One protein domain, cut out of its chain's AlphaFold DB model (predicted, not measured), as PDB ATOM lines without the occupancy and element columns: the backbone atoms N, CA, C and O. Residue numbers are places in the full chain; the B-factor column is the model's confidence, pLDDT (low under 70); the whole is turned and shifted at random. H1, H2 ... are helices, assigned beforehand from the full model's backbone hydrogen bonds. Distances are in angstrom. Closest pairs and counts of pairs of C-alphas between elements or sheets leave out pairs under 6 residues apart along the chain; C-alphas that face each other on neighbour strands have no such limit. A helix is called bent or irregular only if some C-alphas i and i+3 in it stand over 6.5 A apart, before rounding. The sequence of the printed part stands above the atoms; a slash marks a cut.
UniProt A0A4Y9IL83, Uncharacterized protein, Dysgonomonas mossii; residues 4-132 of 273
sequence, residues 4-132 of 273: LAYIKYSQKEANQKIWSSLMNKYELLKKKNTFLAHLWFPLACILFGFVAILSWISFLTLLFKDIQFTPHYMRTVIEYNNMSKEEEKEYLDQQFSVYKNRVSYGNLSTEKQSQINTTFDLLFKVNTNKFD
ATOM      1  N   LEU A   4      93.110 100.978  62.708       72.75
ATOM      2  CA  LEU A   4      93.132 101.541  61.353       72.75
ATOM      3  C   LEU A   4      94.205 100.890  60.469       72.75
ATOM      4  O   LEU A   4      93.948 100.628  59.295       72.75
ATOM      5  N   ALA A   5      95.386 100.604  61.022       74.38
ATOM      6  CA  ALA A   5      96.459  99.910  60.322       74.38
ATOM      7  C   ALA A   5      96.059  98.472  59.979       74.38
ATOM      8  O   ALA A   5      96.244  98.066  58.836       74.38
ATOM      9  N   TYR A   6      95.421  97.750  60.911       80.88
ATOM     10  CA  TYR A   6      94.868  96.421  60.634       80.88
ATOM     11  C   TYR A   6      93.887  96.448  59.465       80.88
ATOM     12  O   TYR A   6      94.004  95.651  58.540       80.88
ATOM     13  N   ILE A   7      92.924  97.373  59.496       75.19
ATOM     14  CA  ILE A   7      91.882  97.422  58.473       75.19
ATOM     15  C   ILE A   7      92.500  97.718  57.100       75.19
ATOM     16  O   ILE A   7      92.212  97.008  56.139       75.19
ATOM     17  N   LYS A   8      93.401  98.706  57.008       77.00
ATOM     18  CA  LYS A   8      94.117  99.016  55.759       77.00
ATOM     19  C   LYS A   8      94.924  97.821  55.250       77.00
ATOM     20  O   LYS A   8      94.909  97.540  54.053       77.00
ATOM     21  N   TYR A   9      95.614  97.122  56.150       78.00
ATOM     22  CA  TYR A   9      96.408  95.947  55.810       78.00
ATOM     23  C   TYR A   9      95.527  94.798  55.298       78.00
ATOM     24  O   TYR A   9      95.748  94.297  54.200       78.00
ATOM     25  N   SER A  10      94.471  94.451  56.036       77.12
ATOM     26  CA  SER A  10      93.530  93.384  55.682       77.12
ATOM     27  C   SER A  10      92.821  93.652  54.350       77.12
ATOM     28  O   SER A  10      92.686  92.749  53.525       77.12
ATOM     29  N   GLN A  11      92.426  94.902  54.086       77.19
ATOM     30  CA  GLN A  11      91.843  95.288  52.798       77.19
ATOM     31  C   GLN A  11      92.842  95.173  51.651       77.19
ATOM     32  O   GLN A  11      92.489  94.681  50.580       77.19
ATOM     33  N   LYS A  12      94.086  95.616  51.861       80.25
ATOM     34  CA  LYS A  12      95.144  95.495  50.855       80.25
ATOM     35  C   LYS A  12      95.380  94.029  50.496       80.25
ATOM     36  O   LYS A  12      95.429  93.706  49.313       80.25
ATOM     37  N   GLU A  13      95.459  93.155  51.492       76.69
ATOM     38  CA  GLU A  13      95.659  91.720  51.295       76.69
ATOM     39  C   GLU A  13      94.482  91.062  50.550       76.69
ATOM     40  O   GLU A  13      94.683  90.329  49.579       76.69
ATOM     41  N   ALA A  14      93.241  91.364  50.949       77.56
ATOM     42  CA  ALA A  14      92.043  90.850  50.286       77.56
ATOM     43  C   ALA A  14      91.949  91.326  48.826       77.56
ATOM     44  O   ALA A  14      91.737  90.519  47.919       77.56
ATOM     45  N   ASN A  15      92.186  92.618  48.579       78.88
ATOM     46  CA  ASN A  15      92.185  93.187  47.233       78.88
ATOM     47  C   ASN A  15      93.282  92.563  46.359       78.88
ATOM     48  O   ASN A  15      93.031  92.254  45.196       78.88
ATOM     49  N   GLN A  16      94.473  92.317  46.916       82.81
ATOM     50  CA  GLN A  16      95.560  91.636  46.210       82.81
ATOM     51  C   GLN A  16      95.196  90.195  45.830       82.81
ATOM     52  O   GLN A  16      95.458  89.793  44.698       82.81
ATOM     53  N   LYS A  17      94.559  89.430  46.727       80.88
ATOM     54  CA  LYS A  17      94.096  88.054  46.454       80.88
ATOM     55  C   LYS A  17      93.016  87.999  45.369       80.88
ATOM     56  O   LYS A  17      93.033  87.124  44.508       80.88
ATOM     57  N   ILE A  18      92.075  88.939  45.396       81.12
ATOM     58  CA  ILE A  18      91.000  89.018  44.400       81.12
ATOM     59  C   ILE A  18      91.579  89.410  43.041       81.12
ATOM     60  O   ILE A  18      91.289  88.762  42.035       81.12
ATOM     61  N   TRP A  19      92.452  90.417  43.016       81.50
ATOM     62  CA  TRP A  19      93.130  90.837  41.796       81.50
ATOM     63  C   TRP A  19      93.986  89.718  41.198       81.50
ATOM     64  O   TRP A  19      93.893  89.446  40.003       81.50
ATOM     65  N   SER A  20      94.765  89.003  42.016       83.19
ATOM     66  CA  SER A  20      95.584  87.887  41.532       83.19
ATOM     67  C   SER A  20      94.734  86.737  40.986       83.19
ATOM     68  O   SER A  20      95.084  86.165  39.957       83.19
ATOM     69  N   SER A  21      93.580  86.439  41.591       86.38
ATOM     70  CA  SER A  21      92.628  85.451  41.065       86.38
ATOM     71  C   SER A  21      92.065  85.856  39.694       86.38
ATOM     72  O   SER A  21      92.062  85.054  38.754       86.38
ATOM     73  N   LEU A  22      91.654  87.121  39.549       84.25
ATOM     74  CA  LEU A  22      91.156  87.674  38.288       84.25
ATOM     75  C   LEU A  22      92.223  87.638  37.184       84.25
ATOM     76  O   LEU A  22      91.920  87.248  36.052       84.25
ATOM     77  N   MET A  23      93.468  87.980  37.526       86.25
ATOM     78  CA  MET A  23      94.605  87.961  36.602       86.25
ATOM     79  C   MET A  23      95.065  86.544  36.252       86.25
ATOM     80  O   MET A  23      95.375  86.276  35.095       86.25
ATOM     81  N   ASN A  24      95.021  85.600  37.194       89.25
ATOM     82  CA  ASN A  24      95.278  84.188  36.900       89.25
ATOM     83  C   ASN A  24      94.275  83.652  35.872       89.25
ATOM     84  O   ASN A  24      94.654  82.946  34.938       89.25
ATOM     85  N   LYS A  25      92.997  84.024  35.996       88.38
ATOM     86  CA  LYS A  25      91.975  83.652  35.011       88.38
ATOM     87  C   LYS A  25      92.207  84.323  33.656       88.38
ATOM     88  O   LYS A  25      92.023  83.670  32.630       88.38
ATOM     89  N   TYR A  26      92.656  85.576  33.641       88.19
ATOM     90  CA  TYR A  26      93.076  86.252  32.413       88.19
ATOM     91  C   TYR A  26      94.223  85.506  31.712       88.19
ATOM     92  O   TYR A  26      94.114  85.222  30.522       88.19
ATOM     93  N   GLU A  27      95.271  85.105  32.436       87.50
ATOM     94  CA  GLU A  27      96.401  84.350  31.872       87.50
ATOM     95  C   GLU A  27      95.980  82.974  31.330       87.50
ATOM     96  O   GLU A  27      96.409  82.562  30.248       87.50
ATOM     97  N   LEU A  28      95.080  82.274  32.029       91.06
ATOM     98  CA  LEU A  28      94.505  81.012  31.549       91.06
ATOM     99  C   LEU A  28      93.697  81.201  30.258       91.06
ATOM    100  O   LEU A  28      93.813  80.398  29.331       91.06
ATOM    101  N   LEU A  29      92.898  82.268  30.176       88.12
ATOM    102  CA  LEU A  29      92.133  82.594  28.975       88.12
ATOM    103  C   LEU A  29      93.050  83.007  27.829       88.12
ATOM    104  O   LEU A  29      92.853  82.536  26.716       88.12
ATOM    105  N   LYS A  30      94.094  83.796  28.094       86.62
ATOM    106  CA  LYS A  30      95.067  84.244  27.090       86.62
ATOM    107  C   LYS A  30      95.786  83.072  26.423       86.62
ATOM    108  O   LYS A  30      95.992  83.108  25.214       86.62
ATOM    109  N   LYS A  31      96.101  82.018  27.188       90.00
ATOM    110  CA  LYS A  31      96.682  80.768  26.667       90.00
ATOM    111  C   LYS A  31      95.724  79.966  25.780       90.00
ATOM    112  O   LYS A  31      96.190  79.241  24.910       90.00
ATOM    113  N   LYS A  32      94.410  80.063  26.006       88.94
ATOM    114  CA  LYS A  32      93.396  79.269  25.288       88.94
ATOM    115  C   LYS A  32      92.783  80.016  24.101       88.94
ATOM    116  O   LYS A  32      92.539  79.414  23.062       88.94
ATOM    117  N   ASN A  33      92.484  81.301  24.273       89.25
ATOM    118  CA  ASN A  33      91.886  82.176  23.272       89.25
ATOM    119  C   ASN A  33      92.122  83.656  23.639       89.25
ATOM    120  O   ASN A  33      91.531  84.192  24.580       89.25
ATOM    121  N   THR A  34      92.949  84.334  22.845       87.75
ATOM    122  CA  THR A  34      93.348  85.732  23.056       87.75
ATOM    123  C   THR A  34      92.173  86.714  22.996       87.75
ATOM    124  O   THR A  34      92.139  87.672  23.765       87.75
ATOM    125  N   PHE A  35      91.171  86.465  22.148       88.06
ATOM    126  CA  PHE A  35      89.988  87.326  22.039       88.06
ATOM    127  C   PHE A  35      89.139  87.289  23.319       88.06
ATOM    128  O   PHE A  35      88.764  88.331  23.856       88.06
ATOM    129  N   LEU A  36      88.910  86.091  23.870       84.69
ATOM    130  CA  LEU A  36      88.198  85.930  25.143       84.69
ATOM    131  C   LEU A  36      88.952  86.573  26.315       84.69
ATOM    132  O   LEU A  36      88.319  87.091  27.232       84.69
ATOM    133  N   ALA A  37      90.286  86.583  26.284       86.31
ATOM    134  CA  ALA A  37      91.095  87.255  27.300       86.31
ATOM    135  C   ALA A  37      90.919  88.782  27.265       86.31
ATOM    136  O   ALA A  37      90.733  89.405  28.312       86.31
ATOM    137  N   HIS A  38      90.909  89.381  26.070       87.25
ATOM    138  CA  HIS A  38      90.657  90.815  25.911       87.25
ATOM    139  C   HIS A  38      89.237  91.223  26.313       87.25
ATOM    140  O   HIS A  38      89.061  92.323  26.823       87.25
ATOM    141  N   LEU A  39      88.247  90.338  26.158       90.00
ATOM    142  CA  LEU A  39      86.877  90.573  26.628       90.00
ATOM    143  C   LEU A  39      86.744  90.386  28.153       90.00
ATOM    144  O   LEU A  39      85.977  91.087  28.810       90.00
ATOM    145  N   TRP A  40      87.535  89.483  28.737       90.62
ATOM    146  CA  TRP A  40      87.576  89.236  30.181       90.62
ATOM    147  C   TRP A  40      88.216  90.380  30.975       90.62
ATOM    148  O   TRP A  40      87.759  90.682  32.073       90.62
ATOM    149  N   PHE A  41      89.254  91.028  30.443       86.81
ATOM    150  CA  PHE A  41      89.972  92.098  31.144       86.81
ATOM    151  C   PHE A  41      89.079  93.279  31.598       86.81
ATOM    152  O   PHE A  41      89.065  93.570  32.795       86.81
ATOM    153  N   PRO A  42      88.273  93.929  30.729       90.19
ATOM    154  CA  PRO A  42      87.383  95.012  31.155       90.19
ATOM    155  C   PRO A  42      86.300  94.523  32.124       90.19
ATOM    156  O   PRO A  42      85.983  95.218  33.089       90.19
ATOM    157  N   LEU A  43      85.784  93.303  31.931       90.19
ATOM    158  CA  LEU A  43      84.835  92.689  32.859       90.19
ATOM    159  C   LEU A  43      85.460  92.491  34.250       90.19
ATOM    160  O   LEU A  43      84.831  92.806  35.258       90.19
ATOM    161  N   ALA A  44      86.709  92.028  34.319       86.81
ATOM    162  CA  ALA A  44      87.449  91.870  35.566       86.81
ATOM    163  C   ALA A  44      87.687  93.214  36.272       86.81
ATOM    164  O   ALA A  44      87.528  93.288  37.490       86.81
ATOM    165  N   CYS A  45      87.999  94.284  35.533       87.69
ATOM    166  CA  CYS A  45      88.127  95.632  36.094       87.69
ATOM    167  C   CYS A  45      86.807  96.142  36.693       87.69
ATOM    168  O   CYS A  45      86.808  96.684  37.798       87.69
ATOM    169  N   ILE A  46      85.680  95.929  36.004       89.50
ATOM    170  CA  ILE A  46      84.347  96.307  36.500       89.50
ATOM    171  C   ILE A  46      84.009  95.520  37.773       89.50
ATOM    172  O   ILE A  46      83.630  96.115  38.782       89.50
ATOM    173  N   LEU A  47      84.209  94.196  37.764       86.44
ATOM    174  CA  LEU A  47      83.991  93.339  38.935       86.44
ATOM    175  C   LEU A  47      84.862  93.764  40.126       86.44
ATOM    176  O   LEU A  47      84.374  93.840  41.253       86.44
ATOM    177  N   PHE A  48      86.133  94.091  39.882       85.69
ATOM    178  CA  PHE A  48      87.036  94.589  40.916       85.69
ATOM    179  C   PHE A  48      86.570  95.936  41.493       85.69
ATOM    180  O   PHE A  48      86.609  96.126  42.708       85.69
ATOM    181  N   GLY A  49      86.061  96.841  40.648       83.56
ATOM    182  CA  GLY A  49      85.474  98.113  41.077       83.56
ATOM    183  C   GLY A  49      84.294  97.934  42.039       83.56
ATOM    184  O   GLY A  49      84.264  98.562  43.098       83.56
ATOM    185  N   PHE A  50      83.368  97.016  41.738       85.81
ATOM    186  CA  PHE A  50      82.257  96.689  42.643       85.81
ATOM    187  C   PHE A  50      82.736  96.114  43.982       85.81
ATOM    188  O   PHE A  50      82.249  96.514  45.041       85.81
ATOM    189  N   VAL A  51      83.722  95.214  43.955       80.50
ATOM    190  CA  VAL A  51      84.309  94.632  45.171       80.50
ATOM    191  C   VAL A  51      84.979  95.700  46.039       80.50
ATOM    192  O   VAL A  51      84.812  95.683  47.257       80.50
ATOM    193  N   ALA A  52      85.688  96.658  45.438       75.12
ATOM    194  CA  ALA A  52      86.321  97.754  46.168       75.12
ATOM    195  C   ALA A  52      85.289  98.637  46.897       75.12
ATOM    196  O   ALA A  52      85.497  98.991  48.060       75.12
ATOM    197  N   ILE A  53      84.150  98.926  46.257       78.19
ATOM    198  CA  ILE A  53      83.050  99.703  46.851       78.19
ATOM    199  C   ILE A  53      82.405  98.938  48.019       78.19
ATOM    200  O   ILE A  53      82.249  99.487  49.110       78.19
ATOM    201  N   LEU A  54      82.089  97.651  47.839       74.88
ATOM    202  CA  LEU A  54      81.509  96.813  48.900       74.88
ATOM    203  C   LEU A  54      82.479  96.596  50.079       74.88
ATOM    204  O   LEU A  54      82.069  96.570  51.243       74.88
ATOM    205  N   SER A  55      83.779  96.493  49.794       71.25
ATOM    206  CA  SER A  55      84.844  96.421  50.801       71.25
ATOM    207  C   SER A  55      84.941  97.708  51.630       71.25
ATOM    208  O   SER A  55      85.150  97.651  52.844       71.25
ATOM    209  N   TRP A  56      84.711  98.873  51.018       70.19
ATOM    210  CA  TRP A  56      84.659 100.158  51.724       70.19
ATOM    211  C   TRP A  56      83.411 100.310  52.614       70.19
ATOM    212  O   TRP A  56      83.475 100.882  53.702       70.19
ATOM    213  N   ILE A  57      82.284  99.716  52.223       72.06
ATOM    214  CA  ILE A  57      81.093  99.646  53.085       72.06
ATOM    215  C   ILE A  57      81.346  98.701  54.272       72.06
ATOM    216  O   ILE A  57      81.017  99.017  55.415       72.06
ATOM    217  N   SER A  58      82.019  97.571  54.041       68.56
ATOM    218  CA  SER A  58      82.403  96.640  55.112       68.56
ATOM    219  C   SER A  58      83.400  97.273  56.098       68.56
ATOM    220  O   SER A  58      83.291  97.061  57.309       68.56
ATOM    221  N   PHE A  59      84.302  98.129  55.606       67.12
ATOM    222  CA  PHE A  59      85.206  98.971  56.402       67.12
ATOM    223  C   PHE A  59      84.470  99.845  57.418       67.12
ATOM    224  O   PHE A  59      84.864  99.873  58.585       67.12
ATOM    225  N   LEU A  60      83.374 100.496  57.012       64.94
ATOM    226  CA  LEU A  60      82.572 101.330  57.911       64.94
ATOM    227  C   LEU A  60      82.009 100.513  59.081       64.94
ATOM    228  O   LEU A  60      82.048 100.964  60.223       64.94
ATOM    229  N   THR A  61      81.571  99.277  58.836       70.56
ATOM    230  CA  THR A  61      81.025  98.416  59.901       70.56
ATOM    231  C   THR A  61      82.092  97.895  60.874       70.56
ATOM    232  O   THR A  61      81.824  97.725  62.065       70.56
ATOM    233  N   LEU A  62      83.324  97.675  60.403       67.94
ATOM    234  CA  LEU A  62      84.446  97.187  61.215       67.94
ATOM    235  C   LEU A  62      84.968  98.238  62.203       67.94
ATOM    236  O   LEU A  62      85.487  97.876  63.262       67.94
ATOM    237  N   LEU A  63      84.794  99.531  61.912       64.94
ATOM    238  CA  LEU A  63      85.169 100.614  62.827       64.94
ATOM    239  C   LEU A  63      84.397 100.556  64.152       64.94
ATOM    240  O   LEU A  63      84.978 100.869  65.191       64.94
ATOM    241  N   PHE A  64      83.165 100.045  64.148       62.94
ATOM    242  CA  PHE A  64      82.315  99.960  65.340       62.94
ATOM    243  C   PHE A  64      82.358  98.598  66.054       62.94
ATOM    244  O   PHE A  64      81.906  98.491  67.190       62.94
ATOM    245  N   LYS A  65      82.937  97.556  65.440       72.81
ATOM    246  CA  LYS A  65      83.044  96.213  66.045       72.81
ATOM    247  C   LYS A  65      84.322  96.028  66.862       72.81
ATOM    248  O   LYS A  65      85.385  96.526  66.490       72.81
ATOM    249  N   ASP A  66      84.236  95.271  67.951       74.12
ATOM    250  CA  ASP A  66      85.401  94.817  68.717       74.12
ATOM    251  C   ASP A  66      86.030  93.599  68.025       74.12
ATOM    252  O   ASP A  66      85.425  92.531  67.972       74.12
ATOM    253  N   ILE A  67      87.220  93.788  67.450       81.88
ATOM    254  CA  ILE A  67      87.923  92.800  66.611       81.88
ATOM    255  C   ILE A  67      89.202  92.264  67.261       81.88
ATOM    256  O   ILE A  67      89.909  91.457  66.665       81.88
ATOM    257  N   GLN A  68      89.538  92.755  68.457       80.69
ATOM    258  CA  GLN A  68      90.848  92.542  69.072       80.69
ATOM    259  C   GLN A  68      91.171  91.058  69.287       80.69
ATOM    260  O   GLN A  68      92.324  90.659  69.174       80.69
ATOM    261  N   PHE A  69      90.145  90.252  69.555       85.44
ATOM    262  CA  PHE A  69      90.265  88.821  69.824       85.44
ATOM    263  C   PHE A  69      89.763  87.955  68.669       85.44
ATOM    264  O   PHE A  69      89.354  86.819  68.875       85.44
ATOM    265  N   THR A  70      89.709  88.496  67.452       84.56
ATOM    266  CA  THR A  70      89.360  87.708  66.267       84.56
ATOM    267  C   THR A  70      90.609  86.977  65.754       84.56
ATOM    268  O   THR A  70      91.677  87.597  65.708       84.56
ATOM    269  N   PRO A  71      90.507  85.716  65.278       82.94
ATOM    270  CA  PRO A  71      91.678  84.944  64.855       82.94
ATOM    271  C   PRO A  71      92.475  85.652  63.760       82.94
ATOM    272  O   PRO A  71      93.702  85.693  63.792       82.94
ATOM    273  N   HIS A  72      91.758  86.252  62.806       82.19
ATOM    274  CA  HIS A  72      92.354  86.994  61.703       82.19
ATOM    275  C   HIS A  72      93.143  88.209  62.200       82.19
ATOM    276  O   HIS A  72      94.290  88.382  61.815       82.19
ATOM    277  N   TYR A  73      92.568  89.012  63.103       85.56
ATOM    278  CA  TYR A  73      93.242  90.191  63.650       85.56
ATOM    279  C   TYR A  73      94.557  89.828  64.335       85.56
ATOM    280  O   TYR A  73      95.598  90.396  64.012       85.56
ATOM    281  N   MET A  74      94.518  88.859  65.249       85.25
ATOM    282  CA  MET A  74      95.696  88.470  66.022       85.25
ATOM    283  C   MET A  74      96.787  87.888  65.121       85.25
ATOM    284  O   MET A  74      97.946  88.268  65.267       85.25
ATOM    285  N   ARG A  75      96.416  87.071  64.127       84.56
ATOM    286  CA  ARG A  75      97.353  86.557  63.120       84.56
ATOM    287  C   ARG A  75      97.983  87.674  62.294       84.56
ATOM    288  O   ARG A  75      99.196  87.696  62.136       84.56
ATOM    289  N   THR A  76      97.188  88.640  61.839       80.81
ATOM    290  CA  THR A  76      97.711  89.794  61.101       80.81
ATOM    291  C   THR A  76      98.694  90.605  61.942       80.81
ATOM    292  O   THR A  76      99.673  91.101  61.403       80.81
ATOM    293  N   VAL A  77      98.473  90.755  63.253       82.62
ATOM    294  CA  VAL A  77      99.435  91.440  64.139       82.62
ATOM    295  C   VAL A  77     100.760  90.680  64.205       82.62
ATOM    296  O   VAL A  77     101.811  91.311  64.117       82.62
ATOM    297  N   ILE A  78     100.708  89.356  64.342       83.94
ATOM    298  CA  ILE A  78     101.894  88.491  64.388       83.94
ATOM    299  C   ILE A  78     102.683  88.602  63.076       83.94
ATOM    300  O   ILE A  78     103.879  88.889  63.093       83.94
ATOM    301  N   GLU A  79     101.994  88.461  61.943       81.38
ATOM    302  CA  GLU A  79     102.584  88.535  60.602       81.38
ATOM    303  C   GLU A  79     103.137  89.929  60.288       81.38
ATOM    304  O   GLU A  79     104.264  90.057  59.826       81.38
ATOM    305  N   TYR A  80     102.376  90.989  60.578       80.31
ATOM    306  CA  TYR A  80     102.780  92.369  60.300       80.31
ATOM    307  C   TYR A  80     104.055  92.765  61.051       80.31
ATOM    308  O   TYR A  80     104.883  93.504  60.522       80.31
ATOM    309  N   ASN A  81     104.204  92.291  62.289       80.19
ATOM    310  CA  ASN A  81     105.376  92.580  63.108       80.19
ATOM    311  C   ASN A  81     106.531  91.595  62.871       80.19
ATOM    312  O   ASN A  81     107.578  91.775  63.481       80.19
ATOM    313  N   ASN A  82     106.365  90.582  62.009       79.00
ATOM    314  CA  ASN A  82     107.333  89.498  61.805       79.00
ATOM    315  C   ASN A  82     107.800  88.855  63.123       79.00
ATOM    316  O   ASN A  82     108.986  88.574  63.283       79.00
ATOM    317  N   MET A  83     106.872  88.654  64.065       80.56
ATOM    318  CA  MET A  83     107.199  88.137  65.396       80.56
ATOM    319  C   MET A  83     107.900  86.777  65.303       80.56
ATOM    320  O   MET A  83     107.481  85.893  64.545       80.56
ATOM    321  N   SER A  84     108.953  86.606  66.103       79.69
ATOM    322  CA  SER A  84     109.562  85.303  66.353       79.69
ATOM    323  C   SER A  84     108.566  84.368  67.043       79.69
ATOM    324  O   SER A  84     107.476  84.761  67.456       79.69
ATOM    325  N   LYS A  85     108.923  83.091  67.181       77.25
ATOM    326  CA  LYS A  85     108.041  82.108  67.823       77.25
ATOM    327  C   LYS A  85     107.814  82.424  69.304       77.25
ATOM    328  O   LYS A  85     106.716  82.230  69.822       77.25
ATOM    329  N   GLU A  86     108.853  82.908  69.971       76.94
ATOM    330  CA  GLU A  86     108.833  83.309  71.372       76.94
ATOM    331  C   GLU A  86     107.992  84.579  71.552       76.94
ATOM    332  O   GLU A  86     107.126  84.618  72.423       76.94
ATOM    333  N   GLU A  87     108.163  85.560  70.661       79.31
ATOM    334  CA  GLU A  87     107.375  86.799  70.646       79.31
ATOM    335  C   GLU A  87     105.899  86.539  70.312       79.31
ATOM    336  O   GLU A  87     105.008  87.154  70.894       79.31
ATOM    337  N   GLU A  88     105.619  85.597  69.405       83.31
ATOM    338  CA  GLU A  88     104.264  85.142  69.078       83.31
ATOM    339  C   GLU A  88     103.588  84.539  70.317       83.31
ATOM    340  O   GLU A  88     102.449  84.890  70.628       83.31
ATOM    341  N   LYS A  89     104.292  83.675  71.060       82.81
ATOM    342  CA  LYS A  89     103.778  83.087  72.304       82.81
ATOM    343  C   LYS A  89     103.522  84.155  73.370       82.81
ATOM    344  O   LYS A  89     102.424  84.201  73.916       82.81
ATOM    345  N   GLU A  90     104.493  85.032  73.617       82.25
ATOM    346  CA  GLU A  90     104.373  86.110  74.604       82.25
ATOM    347  C   GLU A  90     103.210  87.056  74.273       82.25
ATOM    348  O   GLU A  90     102.405  87.402  75.142       82.25
ATOM    349  N   TYR A  91     103.053  87.415  72.996       85.56
ATOM    350  CA  TYR A  91     101.930  88.218  72.528       85.56
ATOM    351  C   TYR A  91     100.582  87.525  72.771       85.56
ATOM    352  O   TYR A  91      99.643  88.163  73.259       85.56
ATOM    353  N   LEU A  92     100.464  86.233  72.444       85.88
ATOM    354  CA  LEU A  92      99.234  85.468  72.664       85.88
ATOM    355  C   LEU A  92      98.894  85.362  74.155       85.88
ATOM    356  O   LEU A  92      97.740  85.602  74.518       85.88
ATOM    357  N   ASP A  93      99.881  85.096  75.013       82.94
ATOM    358  CA  ASP A  93      99.711  85.028  76.468       82.94
ATOM    359  C   ASP A  93      99.269  86.385  77.040       82.94
ATOM    360  O   ASP A  93      98.335  86.467  77.846       82.94
ATOM    361  N   GLN A  94      99.860  87.482  76.555       83.62
ATOM    362  CA  GLN A  94      99.463  88.835  76.937       83.62
ATOM    363  C   GLN A  94      98.019  89.143  76.512       83.62
ATOM    364  O   GLN A  94      97.234  89.659  77.313       83.62
ATOM    365  N   GLN A  95      97.632  88.823  75.272       85.38
ATOM    366  CA  GLN A  95      96.256  89.035  74.809       85.38
ATOM    367  C   GLN A  95      95.259  88.149  75.560       85.38
ATOM    368  O   GLN A  95      94.159  88.609  75.875       85.38
ATOM    369  N   PHE A  96      95.636  86.913  75.892       84.44
ATOM    370  CA  PHE A  96      94.812  86.014  76.692       84.44
ATOM    371  C   PHE A  96      94.604  86.563  78.105       84.44
ATOM    372  O   PHE A  96      93.476  86.591  78.593       84.44
ATOM    373  N   SER A  97      95.651  87.114  78.723       76.38
ATOM    374  CA  SER A  97      95.555  87.812  80.011       76.38
ATOM    375  C   SER A  97      94.605  89.018  79.946       76.38
ATOM    376  O   SER A  97      93.700  89.151  80.773       76.38
ATOM    377  N   VAL A  98      94.706  89.855  78.905       79.31
ATOM    378  CA  VAL A  98      93.774  90.979  78.685       79.31
ATOM    379  C   VAL A  98      92.333  90.493  78.506       79.31
ATOM    380  O   VAL A  98      91.405  91.104  79.040       79.31
ATOM    381  N   TYR A  99      92.122  89.391  77.785       83.19
ATOM    382  CA  TYR A  99      90.808  88.769  77.646       83.19
ATOM    383  C   TYR A  99      90.264  88.274  78.993       83.19
ATOM    384  O   TYR A  99      89.147  88.640  79.358       83.19
ATOM    385  N   LYS A 100      91.056  87.525  79.770       79.12
ATOM    386  CA  LYS A 100      90.674  87.039  81.108       79.12
ATOM    387  C   LYS A 100      90.296  88.189  82.038       79.12
ATOM    388  O   LYS A 100      89.291  88.087  82.739       79.12
ATOM    389  N   ASN A 101      91.021  89.303  81.961       76.19
ATOM    390  CA  ASN A 101      90.673  90.530  82.668       76.19
ATOM    391  C   ASN A 101      89.312  91.076  82.200       76.19
ATOM    392  O   ASN A 101      88.449  91.374  83.014       76.19
ATOM    393  N   ARG A 102      89.043  91.166  80.891       73.06
ATOM    394  CA  ARG A 102      87.725  91.621  80.398       73.06
ATOM    395  C   ARG A 102      86.568  90.711  80.811       73.06
ATOM    396  O   ARG A 102      85.473  91.218  81.053       73.06
ATOM    397  N   VAL A 103      86.811  89.404  80.902       71.62
ATOM    398  CA  VAL A 103      85.842  88.437  81.433       71.62
ATOM    399  C   VAL A 103      85.593  88.683  82.920       71.62
ATOM    400  O   VAL A 103      84.435  88.715  83.324       71.62
ATOM    401  N   SER A 104      86.633  88.940  83.724       64.19
ATOM    402  CA  SER A 104      86.454  89.248  85.152       64.19
ATOM    403  C   SER A 104      85.694  90.556  85.381       64.19
ATOM    404  O   SER A 104      84.894  90.646  86.304       64.19
ATOM    405  N   TYR A 105      85.850  91.549  84.500       54.66
ATOM    406  CA  TYR A 105      85.051  92.780  84.543       54.66
ATOM    407  C   TYR A 105      83.571  92.591  84.147       54.66
ATOM    408  O   TYR A 105      82.814  93.552  84.214       54.66
ATOM    409  N   GLY A 106      83.133  91.395  83.727       59.31
ATOM    410  CA  GLY A 106      81.742  91.140  83.324       59.31
ATOM    411  C   GLY A 106      81.333  91.815  82.007       59.31
ATOM    412  O   GLY A 106      80.154  91.863  81.671       59.31
ATOM    413  N   ASN A 107      82.301  92.316  81.236       55.84
ATOM    414  CA  ASN A 107      82.074  93.147  80.049       55.84
ATOM    415  C   ASN A 107      81.805  92.340  78.761       55.84
ATOM    416  O   ASN A 107      81.826  92.901  77.661       55.84
ATOM    417  N   LEU A 108      81.616  91.019  78.856       72.38
ATOM    418  CA  LEU A 108      81.417  90.134  77.706       72.38
ATOM    419  C   LEU A 108      80.272  89.146  77.929       72.38
ATOM    420  O   LEU A 108      80.256  88.423  78.923       72.38
ATOM    421  N   SER A 109      79.383  89.038  76.938       75.50
ATOM    422  CA  SER A 109      78.361  87.989  76.884       75.50
ATOM    423  C   SER A 109      78.984  86.597  76.749       75.50
ATOM    424  O   SER A 109      80.065  86.443  76.177       75.50
ATOM    425  N   THR A 110      78.276  85.568  77.216       76.38
ATOM    426  CA  THR A 110      78.708  84.162  77.134       76.38
ATOM    427  C   THR A 110      79.000  83.720  75.696       76.38
ATOM    428  O   THR A 110      79.980  83.022  75.448       76.38
ATOM    429  N   GLU A 111      78.204  84.183  74.728       76.19
ATOM    430  CA  GLU A 111      78.424  83.907  73.303       76.19
ATOM    431  C   GLU A 111      79.757  84.496  72.815       76.19
ATOM    432  O   GLU A 111      80.563  83.809  72.188       76.19
ATOM    433  N   LYS A 112      80.038  85.755  73.175       77.81
ATOM    434  CA  LYS A 112      81.291  86.421  72.810       77.81
ATOM    435  C   LYS A 112      82.495  85.771  73.500       77.81
ATOM    436  O   LYS A 112      83.547  85.650  72.883       77.81
ATOM    437  N   GLN A 113      82.345  85.309  74.743       81.81
ATOM    438  CA  GLN A 113      83.380  84.540  75.448       81.81
ATOM    439  C   GLN A 113      83.681  83.214  74.743       81.81
ATOM    440  O   GLN A 113      84.843  82.896  74.511       81.81
ATOM    441  N   SER A 114      82.647  82.466  74.341       75.06
ATOM    442  CA  SER A 114      82.808  81.209  73.602       75.06
ATOM    443  C   SER A 114      83.571  81.417  72.288       75.06
ATOM    444  O   SER A 114      84.568  80.736  72.053       75.06
ATOM    445  N   GLN A 115      83.194  82.425  71.492       82.31
ATOM    446  CA  GLN A 115      83.888  82.767  70.242       82.31
ATOM    447  C   GLN A 115      85.369  83.120  70.462       82.31
ATOM    448  O   GLN A 115      86.241  82.738  69.674       82.31
ATOM    449  N   ILE A 116      85.671  83.849  71.539       81.38
ATOM    450  CA  ILE A 116      87.042  84.248  71.867       81.38
ATOM    451  C   ILE A 116      87.854  83.057  72.384       81.38
ATOM    452  O   ILE A 116      88.989  82.877  71.950       81.38
ATOM    453  N   ASN A 117      87.278  82.201  73.229       81.62
ATOM    454  CA  ASN A 117      87.929  80.966  73.676       81.62
ATOM    455  C   ASN A 117      88.313  80.090  72.477       81.62
ATOM    456  O   ASN A 117      89.477  79.734  72.335       81.62
ATOM    457  N   THR A 118      87.382  79.864  71.540       81.19
ATOM    458  CA  THR A 118      87.669  79.128  70.296       81.19
ATOM    459  C   THR A 118      88.794  79.775  69.487       81.19
ATOM    460  O   THR A 118      89.602  79.081  68.874       81.19
ATOM    461  N   THR A 119      88.882  81.108  69.487       85.62
ATOM    462  CA  THR A 119      89.975  81.820  68.816       85.62
ATOM    463  C   THR A 119      91.328  81.495  69.440       85.62
ATOM    464  O   THR A 119      92.264  81.164  68.712       85.62
ATOM    465  N   PHE A 120      91.434  81.566  70.766       85.75
ATOM    466  CA  PHE A 120      92.668  81.232  71.472       85.75
ATOM    467  C   PHE A 120      93.029  79.755  71.317       85.75
ATOM    468  O   PHE A 120      94.176  79.466  70.995       85.75
ATOM    469  N   ASP A 121      92.064  78.839  71.417       83.25
ATOM    470  CA  ASP A 121      92.289  77.404  71.199       83.25
ATOM    471  C   ASP A 121      92.878  77.132  69.808       83.25
ATOM    472  O   ASP A 121      93.854  76.395  69.667       83.25
ATOM    473  N   LEU A 122      92.322  77.763  68.764       83.62
ATOM    474  CA  LEU A 122      92.839  77.649  67.401       83.62
ATOM    475  C   LEU A 122      94.258  78.206  67.275       83.62
ATOM    476  O   LEU A 122      95.095  77.581  66.627       83.62
ATOM    477  N   LEU A 123      94.537  79.374  67.859       82.06
ATOM    478  CA  LEU A 123      95.848  80.018  67.756       82.06
ATOM    479  C   LEU A 123      96.918  79.257  68.543       82.06
ATOM    480  O   LEU A 123      97.989  79.013  67.996       82.06
ATOM    481  N   PHE A 124      96.615  78.795  69.757       80.88
ATOM    482  CA  PHE A 124      97.520  77.948  70.532       80.88
ATOM    483  C   PHE A 124      97.764  76.607  69.840       80.88
ATOM    484  O   PHE A 124      98.915  76.202  69.729       80.88
ATOM    485  N   LYS A 125      96.730  75.965  69.280       78.88
ATOM    486  CA  LYS A 125      96.874  74.710  68.524       78.88
ATOM    487  C   LYS A 125      97.687  74.875  67.236       78.88
ATOM    488  O   LYS A 125      98.467  74.004  66.865       78.88
ATOM    489  N   VAL A 126      97.502  75.979  66.510       68.44
ATOM    490  CA  VAL A 126      98.342  76.298  65.343       68.44
ATOM    491  C   VAL A 126      99.785  76.533  65.781       68.44
ATOM    492  O   VAL A 126     100.698  76.083  65.091       68.44
ATOM    493  N   ASN A 127      99.987  77.171  66.935       60.56
ATOM    494  CA  ASN A 127     101.311  77.365  67.498       60.56
ATOM    495  C   ASN A 127     101.953  76.012  67.862       60.56
ATOM    496  O   ASN A 127     103.037  75.723  67.370       60.56
ATOM    497  N   THR A 128     101.266  75.113  68.582       56.41
ATOM    498  CA  THR A 128     101.783  73.764  68.910       56.41
ATOM    499  C   THR A 128     102.123  72.948  67.659       56.41
ATOM    500  O   THR A 128     103.224  72.418  67.557       56.41
ATOM    501  N   ASN A 129     101.268  72.962  66.631       55.84
ATOM    502  CA  ASN A 129     101.548  72.280  65.358       55.84
ATOM    503  C   ASN A 129     102.747  72.888  64.587       55.84
ATOM    504  O   ASN A 129     103.370  72.210  63.773       55.84
ATOM    505  N   LYS A 130     103.093  74.165  64.824       52.69
ATOM    506  CA  LYS A 130     104.298  74.846  64.296       52.69
ATOM    507  C   LYS A 130     105.565  74.488  65.104       52.69
ATOM    508  O   LYS A 130     106.683  74.794  64.663       52.69
ATOM    509  N   PHE A 131     105.399  73.843  66.263       43.53
ATOM    510  CA  PHE A 131     106.452  73.360  67.163       43.53
ATOM    511  C   PHE A 131     106.668  71.838  67.128       43.53
ATOM    512  O   PHE A 131     107.733  71.394  67.556       43.53
ATOM    513  N   ASP A 132     105.770  71.050  66.529       40.28
ATOM    514  CA  ASP A 132     105.914  69.590  66.391       40.28
ATOM    515  C   ASP A 132     106.907  69.177  65.289       40.28
ATOM    516  O   ASP A 132     106.617  68.458  64.332       40.28
TER     517      ASP A 132
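AT A GLANCE: This is residues 4 to 132 of the 273 residues of an uncharacterized protein of Dysgonomonas mossii (UniProt A0A4Y9IL83). H2, the longest helix, folds back on H1 in a long helical hairpin, and a smaller, loosely built three-helix head of H3, H4 and H5 lies at the end of H1 where the printed part begins. H3 crosses that end of H1, while H4 and H5 form a second, shorter hairpin. The printed part has 129 residues, with five named helices, H1 to H5 along the chain, and no named strand; the class is all helix. It is loose, with a radius of gyration of the C-alphas of 19.8 A, and elongated, spanning 62 by 37 by 24 A.

IN THESE COORDINATES: H2, residues 34 to 64, measures 46.0 A and has a kink of 26 degrees near residue 42; it is neither bent nor irregular, but only just: C-alphas 39 and 42 are 6.4 A apart. H1, residues 4 to 32, measures 42.4 A from C-alpha 4 at (93.132, 101.541, 61.353). H3 is residues 71 to 80, 14.1 A; H4 is residues 85 to 104, 28.6 A; H5 is residues 110 to 131, 31.4 A, ending at C-alpha 131 at (106.452, 73.360, 67.163).

HOW THE PARTS SIT: H2 and H1 touch as a hairpin, opposite ways at a shallow tilt of 15 degrees; their closest C-alphas, of Ala 37 and Lys 30, are 5.0 A apart. H1 touches H3 with residues 6 to 10 alone, about perpendicular at 88 degrees, closest at the C-alphas of Tyr 6 and Tyr 73, 7.1 A. H3, H4 and H5 form an up and down bundle, each helix running against the one before. H5 touches H3 with residues 119 to 123 alone, at a steep tilt of 43 degrees; the closest C-alphas, of Thr 119 and Pro 71, are 5.3 A apart. H4 and H5, a hairpin at a shallow tilt of 15 degrees, touch closest at the C-alphas of Phe 96 and Phe 120, 7.4 A. H3 and H4 are close but not clearly touching, with C-alphas 78 and 88 closest at 6.2 A. H2 is apart from H3, H4 and H5. Every O i to N i+4 pair is within hydrogen-bond range in H1, H3, H4 and H5, and 24 of 27 in H2.

THE WHOLE: The two C-alphas farthest apart, of Phe 35 and Ser 104, are 63.2 A apart. The printed part has no cut, and no link is long. The mean pLDDT of the printed part is 78.8; residues 58 to 60, 62 to 64, 104 to 107 and 126 to 132 are under 70.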